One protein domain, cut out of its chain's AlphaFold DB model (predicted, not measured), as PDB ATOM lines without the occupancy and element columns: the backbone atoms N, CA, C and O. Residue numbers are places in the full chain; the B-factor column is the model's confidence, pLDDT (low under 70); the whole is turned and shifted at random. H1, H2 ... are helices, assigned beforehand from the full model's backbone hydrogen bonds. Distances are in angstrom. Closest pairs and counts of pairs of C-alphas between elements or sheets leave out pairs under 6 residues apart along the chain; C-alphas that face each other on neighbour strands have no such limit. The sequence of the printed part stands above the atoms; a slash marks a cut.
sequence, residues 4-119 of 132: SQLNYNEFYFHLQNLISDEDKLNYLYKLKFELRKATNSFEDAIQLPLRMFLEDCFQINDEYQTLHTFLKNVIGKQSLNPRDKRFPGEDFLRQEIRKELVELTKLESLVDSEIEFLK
ATOM      1  N   SER A   4      63.181  12.845  11.801       51.94
ATOM      2  CA  SER A   4      64.113  13.561  12.696       51.94
ATOM      3  C   SER A   4      65.468  12.868  12.932       51.94
ATOM      4  O   SER A   4      66.315  13.379  13.660       51.94
ATOM      5  N   GLN A   5      65.660  11.667  12.381       59.72
ATOM      6  CA  GLN A   5      66.913  10.909  12.446       59.72
ATOM      7  C   GLN A   5      67.483  10.595  11.063       59.72
ATOM      8  O   GLN A   5      68.629  10.156  10.969       59.72
ATOM      9  N   LEU A   6      66.702  10.835  10.006       65.38
ATOM     10  CA  LEU A   6      67.085  10.467   8.660       65.38
ATOM     11  C   LEU A   6      68.204  11.392   8.187       65.38
ATOM     12  O   LEU A   6      68.014  12.595   8.026       65.38
ATOM     13  N   ASN A   7      69.376  10.819   7.948       69.06
ATOM     14  CA  ASN A   7      70.482  11.521   7.310       69.06
ATOM     15  C   ASN A   7      70.717  10.969   5.901       69.06
ATOM     16  O   ASN A   7      70.190   9.919   5.528       69.06
ATOM     17  N   TYR A   8      71.537  11.678   5.122       70.12
ATOM     18  CA  TYR A   8      71.844  11.312   3.741       70.12
ATOM     19  C   TYR A   8      72.236   9.835   3.572       70.12
ATOM     20  O   TYR A   8      71.758   9.161   2.662       70.12
ATOM     21  N   ASN A   9      73.053   9.301   4.483       77.44
ATOM     22  CA  ASN A   9      73.570   7.939   4.366       77.44
ATOM     23  C   ASN A   9      72.465   6.883   4.498       77.44
ATOM     24  O   ASN A   9      72.533   5.846   3.843       77.44
ATOM     25  N   GLU A  10      71.451   7.137   5.327       77.06
ATOM     26  CA  GLU A  10      70.368   6.182   5.574       77.06
ATOM     27  C   GLU A  10      69.442   6.039   4.365       77.06
ATOM     28  O   GLU A  10      69.148   4.915   3.951       77.06
ATOM     29  N   PHE A  11      69.009   7.151   3.754       81.06
ATOM     30  CA  PHE A  11      68.156   7.048   2.566       81.06
ATOM     31  C   PHE A  11      68.944   6.536   1.361       81.06
ATOM     32  O   PHE A  11      68.417   5.735   0.592       81.06
ATOM     33  N   TYR A  12      70.211   6.935   1.218       79.75
ATOM     34  CA  TYR A  12      71.059   6.472   0.126       79.75
ATOM     35  C   TYR A  12      71.311   4.961   0.216       79.75
ATOM     36  O   TYR A  12      71.205   4.253  -0.784       79.75
ATOM     37  N   PHE A  13      71.542   4.431   1.423       84.88
ATOM     38  CA  PHE A  13      71.627   2.987   1.647       84.88
ATOM     39  C   PHE A  13      70.336   2.268   1.237       84.88
ATOM     40  O   PHE A  13      70.382   1.244   0.556       84.88
ATOM     41  N   HIS A  14      69.169   2.797   1.615       84.06
ATOM     42  CA  HIS A  14      67.894   2.225   1.180       84.06
ATOM     43  C   HIS A  14      67.726   2.272  -0.338       84.06
ATOM     44  O   HIS A  14      67.336   1.265  -0.926       84.06
ATOM     45  N   LEU A  15      68.082   3.389  -0.970       86.00
ATOM     46  CA  LEU A  15      68.000   3.578  -2.413       86.00
ATOM     47  C   LEU A  15      68.849   2.554  -3.181       86.00
ATOM     48  O   LEU A  15      68.389   1.998  -4.174       86.00
ATOM     49  N   GLN A  16      70.057   2.252  -2.695       86.19
ATOM     50  CA  GLN A  16      70.946   1.255  -3.306       86.19
ATOM     51  C   GLN A  16      70.426  -0.183  -3.213       86.19
ATOM     52  O   GLN A  16      70.790  -1.020  -4.037       86.19
ATOM     53  N   ASN A  17      69.584  -0.482  -2.221       88.31
ATOM     54  CA  ASN A  17      68.981  -1.806  -2.064       88.31
ATOM     55  C   ASN A  17      67.758  -2.019  -2.973       88.31
ATOM     56  O   ASN A  17      67.267  -3.144  -3.077       88.31
ATOM     57  N   LEU A  18      67.252  -0.964  -3.618       89.00
ATOM     58  CA  LEU A  18      66.145  -1.057  -4.565       89.00
ATOM     59  C   LEU A  18      66.674  -1.439  -5.951       89.00
ATOM     60  O   LEU A  18      67.608  -0.830  -6.474       89.00
ATOM     61  N   ILE A  19      66.065  -2.469  -6.541       84.69
ATOM     62  CA  ILE A  19      66.546  -3.077  -7.787       84.69
ATOM     63  C   ILE A  19      66.070  -2.282  -9.006       84.69
ATOM     64  O   ILE A  19      66.859  -2.046  -9.918       84.69
ATOM     65  N   SER A  20      64.799  -1.871  -9.034       90.19
ATOM     66  CA  SER A  20      64.220  -1.161 -10.176       90.19
ATOM     67  C   SER A  20      64.282   0.356  -9.998       90.19
ATOM     68  O   SER A  20      64.171   0.875  -8.885       90.19
ATOM     69  N   ASP A  21      64.437   1.082 -11.104       87.25
ATOM     70  CA  ASP A  21      64.404   2.547 -11.086       87.25
ATOM     71  C   ASP A  21      63.004   3.081 -10.745       87.25
ATOM     72  O   ASP A  21      62.883   4.124 -10.107       87.25
ATOM     73  N   GLU A  22      61.948   2.328 -11.068       88.75
ATOM     74  CA  GLU A  22      60.576   2.630 -10.651       88.75
ATOM     75  C   GLU A  22      60.425   2.580  -9.122       88.75
ATOM     76  O   GLU A  22      59.882   3.509  -8.521       88.75
ATOM     77  N   ASP A  23      60.965   1.549  -8.465       89.75
ATOM     78  CA  ASP A  23      60.941   1.444  -7.002       89.75
ATOM     79  C   ASP A  23      61.736   2.576  -6.348       89.75
ATOM     80  O   ASP A  23      61.289   3.155  -5.352       89.75
ATOM     81  N   LYS A  24      62.897   2.926  -6.919       90.94
ATOM     82  CA  LYS A  24      63.709   4.062  -6.460       90.94
ATOM     83  C   LYS A  24      62.940   5.373  -6.569       90.94
ATOM     84  O   LYS A  24      62.882   6.119  -5.595       90.94
ATOM     85  N   LEU A  25      62.307   5.638  -7.711       91.38
ATOM     86  CA  LEU A  25      61.498   6.841  -7.917       91.38
ATOM     87  C   LEU A  25      60.312   6.896  -6.949       91.38
ATOM     88  O   LEU A  25      60.100   7.921  -6.301       91.38
ATOM     89  N   ASN A  26      59.578   5.794  -6.784       91.62
ATOM     90  CA  ASN A  26      58.463   5.709  -5.837       91.62
ATOM     91  C   ASN A  26      58.915   5.976  -4.395       91.62
ATOM     92  O   ASN A  26      58.258   6.718  -3.656       91.62
ATOM     93  N   TYR A  27      60.058   5.412  -3.996       91.12
ATOM     94  CA  TYR A  27      60.664   5.678  -2.697       91.12
ATOM     95  C   TYR A  27      61.037   7.156  -2.531       91.12
ATOM     96  O   TYR A  27      60.657   7.764  -1.529       91.12
ATOM     97  N   LEU A  28      61.718   7.753  -3.513       92.00
ATOM     98  CA  LEU A  28      62.159   9.148  -3.465       92.00
ATOM     99  C   LEU A  28      60.986  10.132  -3.438       92.00
ATOM    100  O   LEU A  28      61.017  11.085  -2.664       92.00
ATOM    101  N   TYR A  29      59.915   9.897  -4.201       93.25
ATOM    102  CA  TYR A  29      58.717  10.742  -4.134       93.25
ATOM    103  C   TYR A  29      58.018  10.661  -2.784       93.25
ATOM    104  O   TYR A  29      57.598  11.684  -2.237       93.25
ATOM    105  N   LYS A  30      57.911   9.452  -2.225       91.81
ATOM    106  CA  LYS A  30      57.362   9.269  -0.883       91.81
ATOM    107  C   LYS A  30      58.229   9.979   0.153       91.81
ATOM    108  O   LYS A  30      57.701  10.672   1.014       91.81
ATOM    109  N   LEU A  31      59.549   9.851   0.041       90.81
ATOM    110  CA  LEU A  31      60.498  10.533   0.908       90.81
ATOM    111  C   LEU A  31      60.365  12.057   0.804       90.81
ATOM    112  O   LEU A  31      60.252  12.722   1.828       90.81
ATOM    113  N   LYS A  32      60.297  12.602  -0.414       91.81
ATOM    114  CA  LYS A  32      60.075  14.030  -0.660       91.81
ATOM    115  C   LYS A  32      58.792  14.528   0.000       91.81
ATOM    116  O   LYS A  32      58.800  15.562   0.661       91.81
ATOM    117  N   PHE A  33      57.691  13.792  -0.156       91.38
ATOM    118  CA  PHE A  33      56.416  14.145   0.466       91.38
ATOM    119  C   PHE A  33      56.528  14.220   1.995       91.38
ATOM    120  O   PHE A  33      56.099  15.200   2.604       91.38
ATOM    121  N   GLU A  34      57.149  13.214   2.604       89.19
ATOM    122  CA  GLU A  34      57.378  13.154   4.048       89.19
ATOM    123  C   GLU A  34      58.290  14.299   4.531       89.19
ATOM    124  O   GLU A  34      57.963  14.973   5.509       89.19
ATOM    125  N   LEU A  35      59.389  14.585   3.819       90.69
ATOM    126  CA  LEU A  35      60.298  15.700   4.124       90.69
ATOM    127  C   LEU A  35      59.596  17.052   4.058       90.69
ATOM    128  O   LEU A  35      59.787  17.893   4.937       90.69
ATOM    129  N   ARG A  36      58.741  17.252   3.057       90.88
ATOM    130  CA  ARG A  36      57.987  18.494   2.907       90.88
ATOM    131  C   ARG A  36      56.949  18.665   4.008       90.88
ATOM    132  O   ARG A  36      56.826  19.747   4.570       90.88
ATOM    133  N   LYS A  37      56.251  17.586   4.376       89.75
ATOM    134  CA  LYS A  37      55.336  17.585   5.524       89.75
ATOM    135  C   LYS A  37      56.075  17.945   6.818       89.75
ATOM    136  O   LYS A  37      55.589  18.772   7.586       89.75
ATOM    137  N   ALA A  38      57.256  17.365   7.043       89.25
ATOM    138  CA  ALA A  38      58.094  17.710   8.187       89.25
ATOM    139  C   ALA A  38      58.514  19.185   8.151       89.25
ATOM    140  O   ALA A  38      58.282  19.891   9.124       89.25
ATOM    141  N   THR A  39      59.050  19.667   7.030       90.75
ATOM    142  CA  THR A  39      59.493  21.060   6.862       90.75
ATOM    143  C   THR A  39      58.372  22.044   7.185       90.75
ATOM    144  O   THR A  39      58.547  22.886   8.064       90.75
ATOM    145  N   ASN A  40      57.186  21.855   6.597       91.00
ATOM    146  CA  ASN A  40      56.018  22.693   6.870       91.00
ATOM    147  C   ASN A  40      55.672  22.720   8.369       91.00
ATOM    148  O   ASN A  40      55.503  23.789   8.946       91.00
ATOM    149  N   SER A  41      55.663  21.556   9.035       89.25
ATOM    150  CA  SER A  41      55.348  21.490  10.470       89.25
ATOM    151  C   SER A  41      56.326  22.288  11.346       89.25
ATOM    152  O   SER A  41      55.937  22.817  12.387       89.25
ATOM    153  N   PHE A  42      57.593  22.399  10.932       89.88
ATOM    154  CA  PHE A  42      58.608  23.186  11.633       89.88
ATOM    155  C   PHE A  42      58.483  24.677  11.310       89.88
ATOM    156  O   PHE A  42      58.629  25.499  12.215       89.88
ATOM    157  N   GLU A  43      58.200  25.035  10.055       90.06
ATOM    158  CA  GLU A  43      57.983  26.422   9.630       90.06
ATOM    159  C   GLU A  43      56.766  27.045  10.322       90.06
ATOM    160  O   GLU A  43      56.871  28.134  10.893       90.06
ATOM    161  N   ASP A  44      55.646  26.322  10.363       87.19
ATOM    162  CA  ASP A  44      54.412  26.770  11.013       87.19
ATOM    163  C   ASP A  44      54.615  26.975  12.520       87.19
ATOM    164  O   ASP A  44      54.163  27.960  13.116       87.19
ATOM    165  N   ALA A  45      55.386  26.086  13.148       84.25
ATOM    166  CA  ALA A  45      55.682  26.157  14.571       84.25
ATOM    167  C   ALA A  45      56.546  27.358  14.973       84.25
ATOM    168  O   ALA A  45      56.493  27.773  16.132       84.25
ATOM    169  N   ILE A  46      57.290  27.977  14.046       78.06
ATOM    170  CA  ILE A  46      58.035  29.212  14.336       78.06
ATOM    171  C   ILE A  46      57.080  30.337  14.757       78.06
ATOM    172  O   ILE A  46      57.487  31.240  15.481       78.06
ATOM    173  N   GLN A  47      55.809  30.320  14.376       81.69
ATOM    174  CA  GLN A  47      54.889  31.400  14.752       81.69
ATOM    175  C   GLN A  47      54.186  31.157  16.093       81.69
ATOM    176  O   GLN A  47      53.533  32.057  16.619       81.69
ATOM    177  N   LEU A  48      54.348  29.966  16.671       85.62
ATOM    178  CA  LEU A  48      53.627  29.526  17.858       85.62
ATOM    179  C   LEU A  48      54.571  29.343  19.058       85.62
ATOM    180  O   LEU A  48      55.783  29.180  18.879       85.62
ATOM    181  N   PRO A  49      54.054  29.390  20.299       87.56
ATOM    182  CA  PRO A  49      54.833  29.027  21.478       87.56
ATOM    183  C   PRO A  49      55.226  27.546  21.432       87.56
ATOM    184  O   PRO A  49      54.365  26.666  21.486       87.56
ATOM    185  N   LEU A  50      56.528  27.248  21.384       88.69
ATOM    186  CA  LEU A  50      57.018  25.881  21.152       88.69
ATOM    187  C   LEU A  50      56.666  24.910  22.281       88.69
ATOM    188  O   LEU A  50      56.532  23.704  22.070       88.69
ATOM    189  N   ARG A  51      56.454  25.445  23.486       85.19
ATOM    190  CA  ARG A  51      55.974  24.683  24.639       85.19
ATOM    191  C   ARG A  51      54.613  24.025  24.405       85.19
ATOM    192  O   ARG A  51      54.394  22.944  24.940       85.19
ATOM    193  N   MET A  52      53.740  24.617  23.590       85.69
ATOM    194  CA  MET A  52      52.411  24.057  23.320       85.69
ATOM    195  C   MET A  52      52.488  22.698  22.626       85.69
ATOM    196  O   MET A  52      51.689  21.819  22.919       85.69
ATOM    197  N   PHE A  53      53.496  22.480  21.779       84.25
ATOM    198  CA  PHE A  53      53.695  21.199  21.096       84.25
ATOM    199  C   PHE A  53      54.201  20.085  22.014       84.25
ATOM    200  O   PHE A  53      54.358  18.961  21.554       84.25
ATOM    201  N   LEU A  54      54.496  20.385  23.281       79.75
ATOM    202  CA  LEU A  54      55.016  19.444  24.275       79.75
ATOM    203  C   LEU A  54      54.020  19.144  25.393       79.75
ATOM    204  O   LEU A  54      54.286  18.268  26.217       79.75
ATOM    205  N   GLU A  55      52.912  19.880  25.457       76.56
ATOM    206  CA  GLU A  55      51.875  19.659  26.453       76.56
ATOM    207  C   GLU A  55      50.997  18.476  26.045       76.56
ATOM    208  O   GLU A  55      50.496  18.419  24.926       76.56
ATOM    209  N   ASP A  56      50.747  17.561  26.985       64.25
ATOM    210  CA  ASP A  56      49.918  16.368  26.756       64.25
ATOM    211  C   ASP A  56      48.454  16.711  26.400       64.25
ATOM    212  O   ASP A  56      47.698  15.854  25.943       64.25
ATOM    213  N   CYS A  57      48.035  17.964  26.615       58.16
ATOM    214  CA  CYS A  57      46.706  18.471  26.275       58.16
ATOM    215  C   CYS A  57      46.587  18.949  24.821       58.16
ATOM    216  O   CYS A  57      45.468  19.117  24.332       58.16
ATOM    217  N   PHE A  58      47.706  19.184  24.133       66.69
ATOM    218  CA  PHE A  58      47.684  19.508  22.716       66.69
ATOM    219  C   PHE A  58      47.497  18.206  21.939       66.69
ATOM    220  O   PHE A  58      48.321  17.295  22.025       66.69
ATOM    221  N   GLN A  59      46.395  18.088  21.196       68.38
ATOM    222  CA  GLN A  59      46.231  16.969  20.274       68.38
ATOM    223  C   GLN A  59      47.279  17.121  19.175       68.38
ATOM    224  O   GLN A  59      47.149  17.937  18.266       68.38
ATOM    225  N   ILE A  60      48.371  16.370  19.313       68.88
ATOM    226  CA  ILE A  60      49.415  16.307  18.302       68.88
ATOM    227  C   ILE A  60      48.836  15.515  17.141       68.88
ATOM    228  O   ILE A  60      48.816  14.285  17.145       68.88
ATOM    229  N   ASN A  61      48.328  16.251  16.163       74.44
ATOM    230  CA  ASN A  61      47.916  15.691  14.890       74.44
ATOM    231  C   ASN A  61      49.149  15.097  14.187       74.44
ATOM    232  O   ASN A  61      50.279  15.536  14.427       74.44
ATOM    233  N   ASP A  62      48.934  14.167  13.254       75.12
ATOM    234  CA  ASP A  62      49.995  13.546  12.440       75.12
ATOM    235  C   ASP A  62      50.914  14.560  11.732       75.12
ATOM    236  O   ASP A  62      52.000  14.210  11.273       75.12
ATOM    237  N   GLU A  63      50.469  15.805  11.581       79.81
ATOM    238  CA  GLU A  63      51.234  16.927  11.042       79.81
ATOM    239  C   GLU A  63      52.375  17.374  11.967       79.81
ATOM    240  O   GLU A  63      53.494  17.563  11.504       79.81
ATOM    241  N   TYR A  64      52.141  17.454  13.279       85.25
ATOM    242  CA  TYR A  64      53.109  17.981  14.255       85.25
ATOM    243  C   TYR A  64      53.879  16.889  15.004       85.25
ATOM    244  O   TYR A  64      54.702  17.180  15.874       85.25
ATOM    245  N   GLN A  65      53.645  15.616  14.681       85.06
ATOM    246  CA  GLN A  65      54.273  14.493  15.377       85.06
ATOM    247  C   GLN A  65      55.804  14.486  15.243       85.06
ATOM    248  O   GLN A  65      56.511  14.172  16.209       85.06
ATOM    249  N   THR A  66      56.322  14.876  14.075       85.19
ATOM    250  CA  THR A  66      57.768  14.987  13.825       85.19
ATOM    251  C   THR A  66      58.380  16.099  14.671       85.19
ATOM    252  O   THR A  66      59.360  15.856  15.375       85.19
ATOM    253  N   LEU A  67      57.757  17.280  14.689       88.69
ATOM    254  CA  LEU A  67      58.174  18.404  15.525       88.69
ATOM    255  C   LEU A  67      58.152  18.049  17.017       88.69
ATOM    256  O   LEU A  67      59.117  18.309  17.733       88.69
ATOM    257  N   HIS A  68      57.077  17.427  17.501       88.44
ATOM    258  CA  HIS A  68      56.966  17.024  18.902       88.44
ATOM    259  C   HIS A  68      58.073  16.034  19.299       88.44
ATOM    260  O   HIS A  68      58.712  16.193  20.342       88.44
ATOM    261  N   THR A  69      58.341  15.036  18.449       87.50
ATOM    262  CA  THR A  69      59.442  14.079  18.654       87.50
ATOM    263  C   THR A  69      60.791  14.791  18.697       87.50
ATOM    264  O   THR A  69      61.595  14.547  19.600       87.50
ATOM    265  N   PHE A  70      61.023  15.710  17.759       89.62
ATOM    266  CA  PHE A  70      62.234  16.519  17.699       89.62
ATOM    267  C   PHE A  70      62.437  17.342  18.976       89.62
ATOM    268  O   PHE A  70      63.486  17.242  19.613       89.62
ATOM    269  N   LEU A  71      61.420  18.089  19.415       88.56
ATOM    270  CA  LEU A  71      61.498  18.925  20.613       88.56
ATOM    271  C   LEU A  71      61.748  18.092  21.878       88.56
ATOM    272  O   LEU A  71      62.588  18.466  22.700       88.56
ATOM    273  N   LYS A  72      61.098  16.926  22.016       86.69
ATOM    274  CA  LYS A  72      61.374  15.984  23.115       86.69
ATOM    275  C   LYS A  72      62.827  15.514  23.112       86.69
ATOM    276  O   LYS A  72      63.454  15.471  24.171       86.69
ATOM    277  N   ASN A  73      63.381  15.216  21.938       86.81
ATOM    278  CA  ASN A  73      64.776  14.804  21.799       86.81
ATOM    279  C   ASN A  73      65.752  15.938  22.145       86.81
ATOM    280  O   ASN A  73      66.736  15.698  22.844       86.81
ATOM    281  N   VAL A  74      65.486  17.166  21.693       87.69
ATOM    282  CA  VAL A  74      66.304  18.350  22.006       87.69
ATOM    283  C   VAL A  74      66.337  18.605  23.515       87.69
ATOM    284  O   VAL A  74      67.416  18.745  24.093       87.69
ATOM    285  N   ILE A  75      65.174  18.584  24.172       85.12
ATOM    286  CA  ILE A  75      65.065  18.741  25.630       85.12
ATOM    287  C   ILE A  75      65.814  17.619  26.354       85.12
ATOM    288  O   ILE A  75      66.592  17.881  27.274       85.12
ATOM    289  N   GLY A  76      65.619  16.373  25.914       81.69
ATOM    290  CA  GLY A  76      66.281  15.206  26.492       81.69
ATOM    291  C   GLY A  76      67.807  15.276  26.409       81.69
ATOM    292  O   GLY A  76      68.484  14.877  27.350       81.69
ATOM    293  N   LYS A  77      68.361  15.831  25.323       81.62
ATOM    294  CA  LYS A  77      69.814  16.003  25.140       81.62
ATOM    295  C   LYS A  77      70.407  17.123  25.995       81.62
ATOM    296  O   LYS A  77      71.583  17.054  26.344       81.62
ATOM    297  N   GLN A  78      69.631  18.156  26.323       77.19
ATOM    298  CA  GLN A  78      70.123  19.279  27.127       77.19
ATOM    299  C   GLN A  78      70.244  18.919  28.616       77.19
ATOM    300  O   GLN A  78      71.101  19.450  29.326       77.19
ATOM    301  N   SER A  79      69.396  18.013  29.099       65.19
ATOM    302  CA  SER A  79      69.352  17.641  30.507       65.19
ATOM    303  C   SER A  79      70.291  16.467  30.809       65.19
ATOM    304  O   SER A  79      69.920  15.303  30.696       65.19
ATOM    305  N   LEU A  80      71.523  16.761  31.247       64.06
ATOM    306  CA  LEU A  80      72.462  15.739  31.756       64.06
ATOM    307  C   LEU A  80      71.941  15.035  33.024       64.06
ATOM    308  O   LEU A  80      72.431  13.970  33.398       64.06
ATOM    309  N   ASN A  81      70.965  15.641  33.704       68.62
ATOM    310  CA  ASN A  81      70.333  15.097  34.894       68.62
ATOM    311  C   ASN A  81      68.865  14.768  34.587       68.62
ATOM    312  O   ASN A  81      68.065  15.691  34.486       68.62
ATOM    313  N   PRO A  82      68.447  13.492  34.563       64.44
ATOM    314  CA  PRO A  82      67.060  13.113  34.272       64.44
ATOM    315  C   PRO A  82      66.022  13.674  35.268       64.44
ATOM    316  O   PRO A  82      64.820  13.548  35.047       64.44
ATOM    317  N   ARG A  83      66.459  14.289  36.378       66.50
ATOM    318  CA  ARG A  83      65.601  15.001  37.339       66.50
ATOM    319  C   ARG A  83      65.490  16.508  37.084       66.50
ATOM    320  O   ARG A  83      64.643  17.145  37.709       66.50
ATOM    321  N   ASP A  84      66.319  17.084  36.217       67.12
ATOM    322  CA  ASP A  84      66.232  18.494  35.843       67.12
ATOM    323  C   ASP A  84      65.124  18.676  34.800       67.12
ATOM    324  O   ASP A  84      65.236  18.243  33.652       67.12
ATOM    325  N   LYS A  85      64.021  19.274  35.258       64.12
ATOM    326  CA  LYS A  85      62.799  19.538  34.484       64.12
ATOM    327  C   LYS A  85      62.735  20.972  33.958       64.12
ATOM    328  O   LYS A  85      61.656  21.429  33.579       64.12
ATOM    329  N   ARG A  86      63.836  21.730  34.015       72.94
ATOM    330  CA  ARG A  86      63.839  23.110  33.522       72.94
ATOM    331  C   ARG A  86      63.596  23.103  32.022       72.94
ATOM    332  O   ARG A  86      64.313  22.457  31.264       72.94
ATOM    333  N   PHE A  87      62.553  23.815  31.618       73.62
ATOM    334  CA  PHE A  87      62.224  23.981  30.216       73.62
ATOM    335  C   PHE A  87      63.320  24.828  29.547       73.62
ATOM    336  O   PHE A  87      63.706  25.852  30.124       73.62
ATOM    337  N   PRO A  88      63.838  24.429  28.374       81.44
ATOM    338  CA  PRO A  88      64.809  25.239  27.655       81.44
ATOM    339  C   PRO A  88      64.213  26.600  27.299       81.44
ATOM    340  O   PRO A  88      63.003  26.736  27.133       81.44
ATOM    341  N   GLY A  89      65.061  27.612  27.138       86.00
ATOM    342  CA  GLY A  89      64.599  28.898  26.621       86.00
ATOM    343  C   GLY A  89      63.964  28.743  25.235       86.00
ATOM    344  O   GLY A  89      64.467  27.995  24.397       86.00
ATOM    345  N   GLU A  90      62.888  29.483  24.983       88.12
ATOM    346  CA  GLU A  90      62.190  29.492  23.693       88.12
ATOM    347  C   GLU A  90      63.151  29.818  22.530       88.12
ATOM    348  O   GLU A  90      63.134  29.154  21.496       88.12
ATOM    349  N   ASP A  91      64.058  30.780  22.726       89.12
ATOM    350  CA  ASP A  91      65.069  31.160  21.730       89.12
ATOM    351  C   ASP A  91      66.014  30.011  21.375       89.12
ATOM    352  O   ASP A  91      66.398  29.856  20.215       89.12
ATOM    353  N   PHE A  92      66.372  29.182  22.356       90.06
ATOM    354  CA  PHE A  92      67.206  28.006  22.127       90.06
ATOM    355  C   PHE A  92      66.464  26.978  21.269       90.06
ATOM    356  O   PHE A  92      66.999  26.520  20.263       90.06
ATOM    357  N   LEU A  93      65.206  26.671  21.601       89.44
ATOM    358  CA  LEU A  93      64.393  25.743  20.811       89.44
ATOM    359  C   LEU A  93      64.199  26.240  19.370       89.44
ATOM    360  O   LEU A  93      64.299  25.455  18.431       89.44
ATOM    361  N   ARG A  94      64.009  27.550  19.177       91.12
ATOM    362  CA  ARG A  94      63.934  28.173  17.842       91.12
ATOM    363  C   ARG A  94      65.235  28.038  17.059       91.12
ATOM    364  O   ARG A  94      65.196  27.852  15.846       91.12
ATOM    365  N   GLN A  95      66.388  28.145  17.720       91.38
ATOM    366  CA  GLN A  95      67.679  27.909  17.071       91.38
ATOM    367  C   GLN A  95      67.828  26.453  16.630       91.38
ATOM    368  O   GLN A  95      68.271  26.216  15.509       91.38
ATOM    369  N   GLU A  96      67.427  25.495  17.464       91.31
ATOM    370  CA  GLU A  96      67.460  24.074  17.105       91.31
ATOM    371  C   GLU A  96      66.500  23.764  15.946       91.31
ATOM    372  O   GLU A  96      66.909  23.118  14.987       91.31
ATOM    373  N   ILE A  97      65.281  24.316  15.950       91.75
ATOM    374  CA  ILE A  97      64.341  24.217  14.817       91.75
ATOM    375  C   ILE A  97      64.952  24.773  13.530       91.75
ATOM    376  O   ILE A  97      64.853  24.144  12.485       91.75
ATOM    377  N   ARG A  98      65.608  25.940  13.584       91.88
ATOM    378  CA  ARG A  98      66.258  26.528  12.400       91.88
ATOM    379  C   ARG A  98      67.383  25.652  11.859       91.88
ATOM    380  O   ARG A  98      67.540  25.572  10.646       91.88
ATOM    381  N   LYS A  99      68.169  25.015  12.735       91.12
ATOM    382  CA  LYS A  99      69.204  24.057  12.313       91.12
ATOM    383  C   LYS A  99      68.572  22.855  11.624       91.12
ATOM    384  O   LYS A  99      69.019  22.489  10.544       91.12
ATOM    385  N   GLU A 100      67.518  22.298  12.214       90.44
ATOM    386  CA  GLU A 100      66.807  21.158  11.639       90.44
ATOM    387  C   GLU A 100      66.192  21.505  10.279       90.44
ATOM    388  O   GLU A 100      66.368  20.755   9.327       90.44
ATOM    389  N   LEU A 101      65.559  22.675  10.144       91.75
ATOM    390  CA  LEU A 101      65.023  23.157   8.868       91.75
ATOM    391  C   LEU A 101      66.095  23.214   7.777       91.75
ATOM    392  O   LEU A 101      65.858  22.755   6.666       91.75
ATOM    393  N   VAL A 102      67.292  23.718   8.094       91.31
ATOM    394  CA  VAL A 102      68.405  23.746   7.134       91.31
ATOM    395  C   VAL A 102      68.788  22.334   6.682       91.31
ATOM    396  O   VAL A 102      69.038  22.127   5.494       91.31
ATOM    397  N   GLU A 103      68.836  21.364   7.594       89.56
ATOM    398  CA  GLU A 103      69.152  19.975   7.244       89.56
ATOM    399  C   GLU A 103      68.028  19.308   6.436       89.56
ATOM    400  O   GLU A 103      68.315  18.649   5.436       89.56
ATOM    401  N   LEU A 104      66.761  19.549   6.785       89.75
ATOM    402  CA  LEU A 104      65.603  19.063   6.031       89.75
ATOM    403  C   LEU A 104      65.576  19.624   4.604       89.75
ATOM    404  O   LEU A 104      65.418  18.858   3.656       89.75
ATOM    405  N   THR A 105      65.811  20.928   4.425       89.81
ATOM    406  CA  THR A 105      65.864  21.559   3.095       89.81
ATOM    407  C   THR A 105      67.035  21.040   2.260       89.81
ATOM    408  O   THR A 105      66.884  20.796   1.062       89.81
ATOM    409  N   LYS A 106      68.214  20.830   2.866       90.19
ATOM    410  CA  LYS A 106      69.349  20.200   2.166       90.19
ATOM    411  C   LYS A 106      68.990  18.794   1.701       90.19
ATOM    412  O   LYS A 106      69.283  18.433   0.564       90.19
ATOM    413  N   LEU A 107      68.368  18.008   2.574       89.62
ATOM    414  CA  LEU A 107      67.969  16.643   2.269       89.62
ATOM    415  C   LEU A 107      66.911  16.601   1.158       89.62
ATOM    416  O   LEU A 107      67.040  15.796   0.240       89.62
ATOM    417  N   GLU A 108      65.928  17.504   1.182       90.94
ATOM    418  CA  GLU A 108      64.947  17.664   0.102       90.94
ATOM    419  C   GLU A 108      65.629  17.986  -1.235       90.94
ATOM    420  O   GLU A 108      65.350  17.335  -2.239       90.94
ATOM    421  N   SER A 109      66.593  18.914  -1.248       91.19
ATOM    422  CA  SER A 109      67.352  19.254  -2.460       91.19
ATOM    423  C   SER A 109      68.157  18.074  -3.019       91.19
ATOM    424  O   SER A 109      68.290  17.947  -4.240       91.19
ATOM    425  N   LEU A 110      68.701  17.214  -2.154       90.94
ATOM    426  CA  LEU A 110      69.417  16.004  -2.573       90.94
ATOM    427  C   LEU A 110      68.459  14.971  -3.169       90.94
ATOM    428  O   LEU A 110      68.764  14.384  -4.204       90.94
ATOM    429  N   VAL A 111      67.288  14.789  -2.555       92.12
ATOM    430  CA  VAL A 111      66.229  13.922  -3.089       92.12
ATOM    431  C   VAL A 111      65.759  14.415  -4.457       92.12
ATOM    432  O   VAL A 111      65.608  13.608  -5.370       92.12
ATOM    433  N   ASP A 112      65.591  15.725  -4.632       93.12
ATOM    434  CA  ASP A 112      65.208  16.316  -5.917       93.12
ATOM    435  C   ASP A 112      66.250  16.071  -7.004       93.12
ATOM    436  O   ASP A 112      65.902  15.636  -8.102       93.12
ATOM    437  N   SER A 113      67.525  16.253  -6.664       91.44
ATOM    438  CA  SER A 113      68.637  15.980  -7.581       91.44
ATOM    439  C   SER A 113      68.665  14.510  -8.014       91.44
ATOM    440  O   SER A 113      68.896  14.209  -9.183       91.44
ATOM    441  N   GLU A 114      68.389  13.584  -7.093       90.44
ATOM    442  CA  GLU A 114      68.362  12.149  -7.386       90.44
ATOM    443  C   GLU A 114      67.158  11.755  -8.259       90.44
ATOM    444  O   GLU A 114      67.289  10.960  -9.190       90.44
ATOM    445  N   ILE A 115      65.982  12.346  -8.012       92.50
ATOM    446  CA  ILE A 115      64.799  12.151  -8.863       92.50
ATOM    447  C   ILE A 115      65.087  12.633 -10.289       92.50
ATOM    448  O   ILE A 115      64.754  11.938 -11.252       92.50
ATOM    449  N   GLU A 116      65.691  13.814 -10.441       92.75
ATOM    450  CA  GLU A 116      66.077  14.355 -11.748       92.75
ATOM    451  C   GLU A 116      67.103  13.460 -12.451       92.75
ATOM    452  O   GLU A 116      66.945  13.146 -13.635       92.75
ATOM    453  N   PHE A 117      68.110  12.987 -11.714       90.50
ATOM    454  CA  PHE A 117      69.120  12.069 -12.227       90.50
ATOM    455  C   PHE A 117      68.498  10.772 -12.759       90.50
ATOM    456  O   PHE A 117      68.766  10.391 -13.905       90.50
ATOM    457  N   LEU A 118      67.625  10.128 -11.981       88.50
ATOM    458  CA  LEU A 118      66.962   8.894 -12.400       88.50
ATOM    459  C   LEU A 118      66.085   9.126 -13.629       88.50
ATOM    460  O   LEU A 118      66.259   8.425 -14.619       88.50
ATOM    461  N   LYS A 119      65.248  10.170 -13.649       88.31
ATOM    462  CA  LYS A 119      64.424  10.506 -14.827       88.31
ATOM    463  C   LYS A 119      65.246  10.722 -16.094       88.31
ATOM    464  O   LYS A 119      64.870  10.249 -17.167       88.31
TER     465      LYS A 119
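This is residues 4 to 119 of the 132 residues of an uncharacterized protein of Ignavibacteriales bacterium CG_4_9_14_3_um_filter_34_10 (UniProt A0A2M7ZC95). Two long helices, H2 and H5, run side by side in opposite directions; short H1 folds back close to H2, and H4 crosses their other end with small H3. The printed part has 116 residues with five named helices, H1 to H5, all helix. It is elongated, 49 by 28 by 22 A, and only just loose, close to compact: radius of gyration of the C-alphas 16.5 A.

Find C-alpha 8 at (71.844, 11.312, 3.741); H1 runs from there to residue 16. H2 is residues 21 to 45, 35.9 A; H3 50 to 54; H4 65 to 78, 20.3 A. H5, residues 90 to 119, 43.0 A, ends at (64.424, 10.506, -14.827).

H2 and H5 touch, closest C-alphas Lys 32 and Glu 108, 6.1 A. H4 touches H3, closest C-alphas Phe 53 and His 68, 5.7 A. Each O i to N i+4 pair is within hydrogen-bond range in H1, H2, H4 and H5; H3 has 0 of 1, but 2 of 2 O i to N i+3.

The printed part has no cut. H4 to H5 is a long link. Residues 4 to 7, 56 to 60 and 79 to 85 have pLDDT under 70.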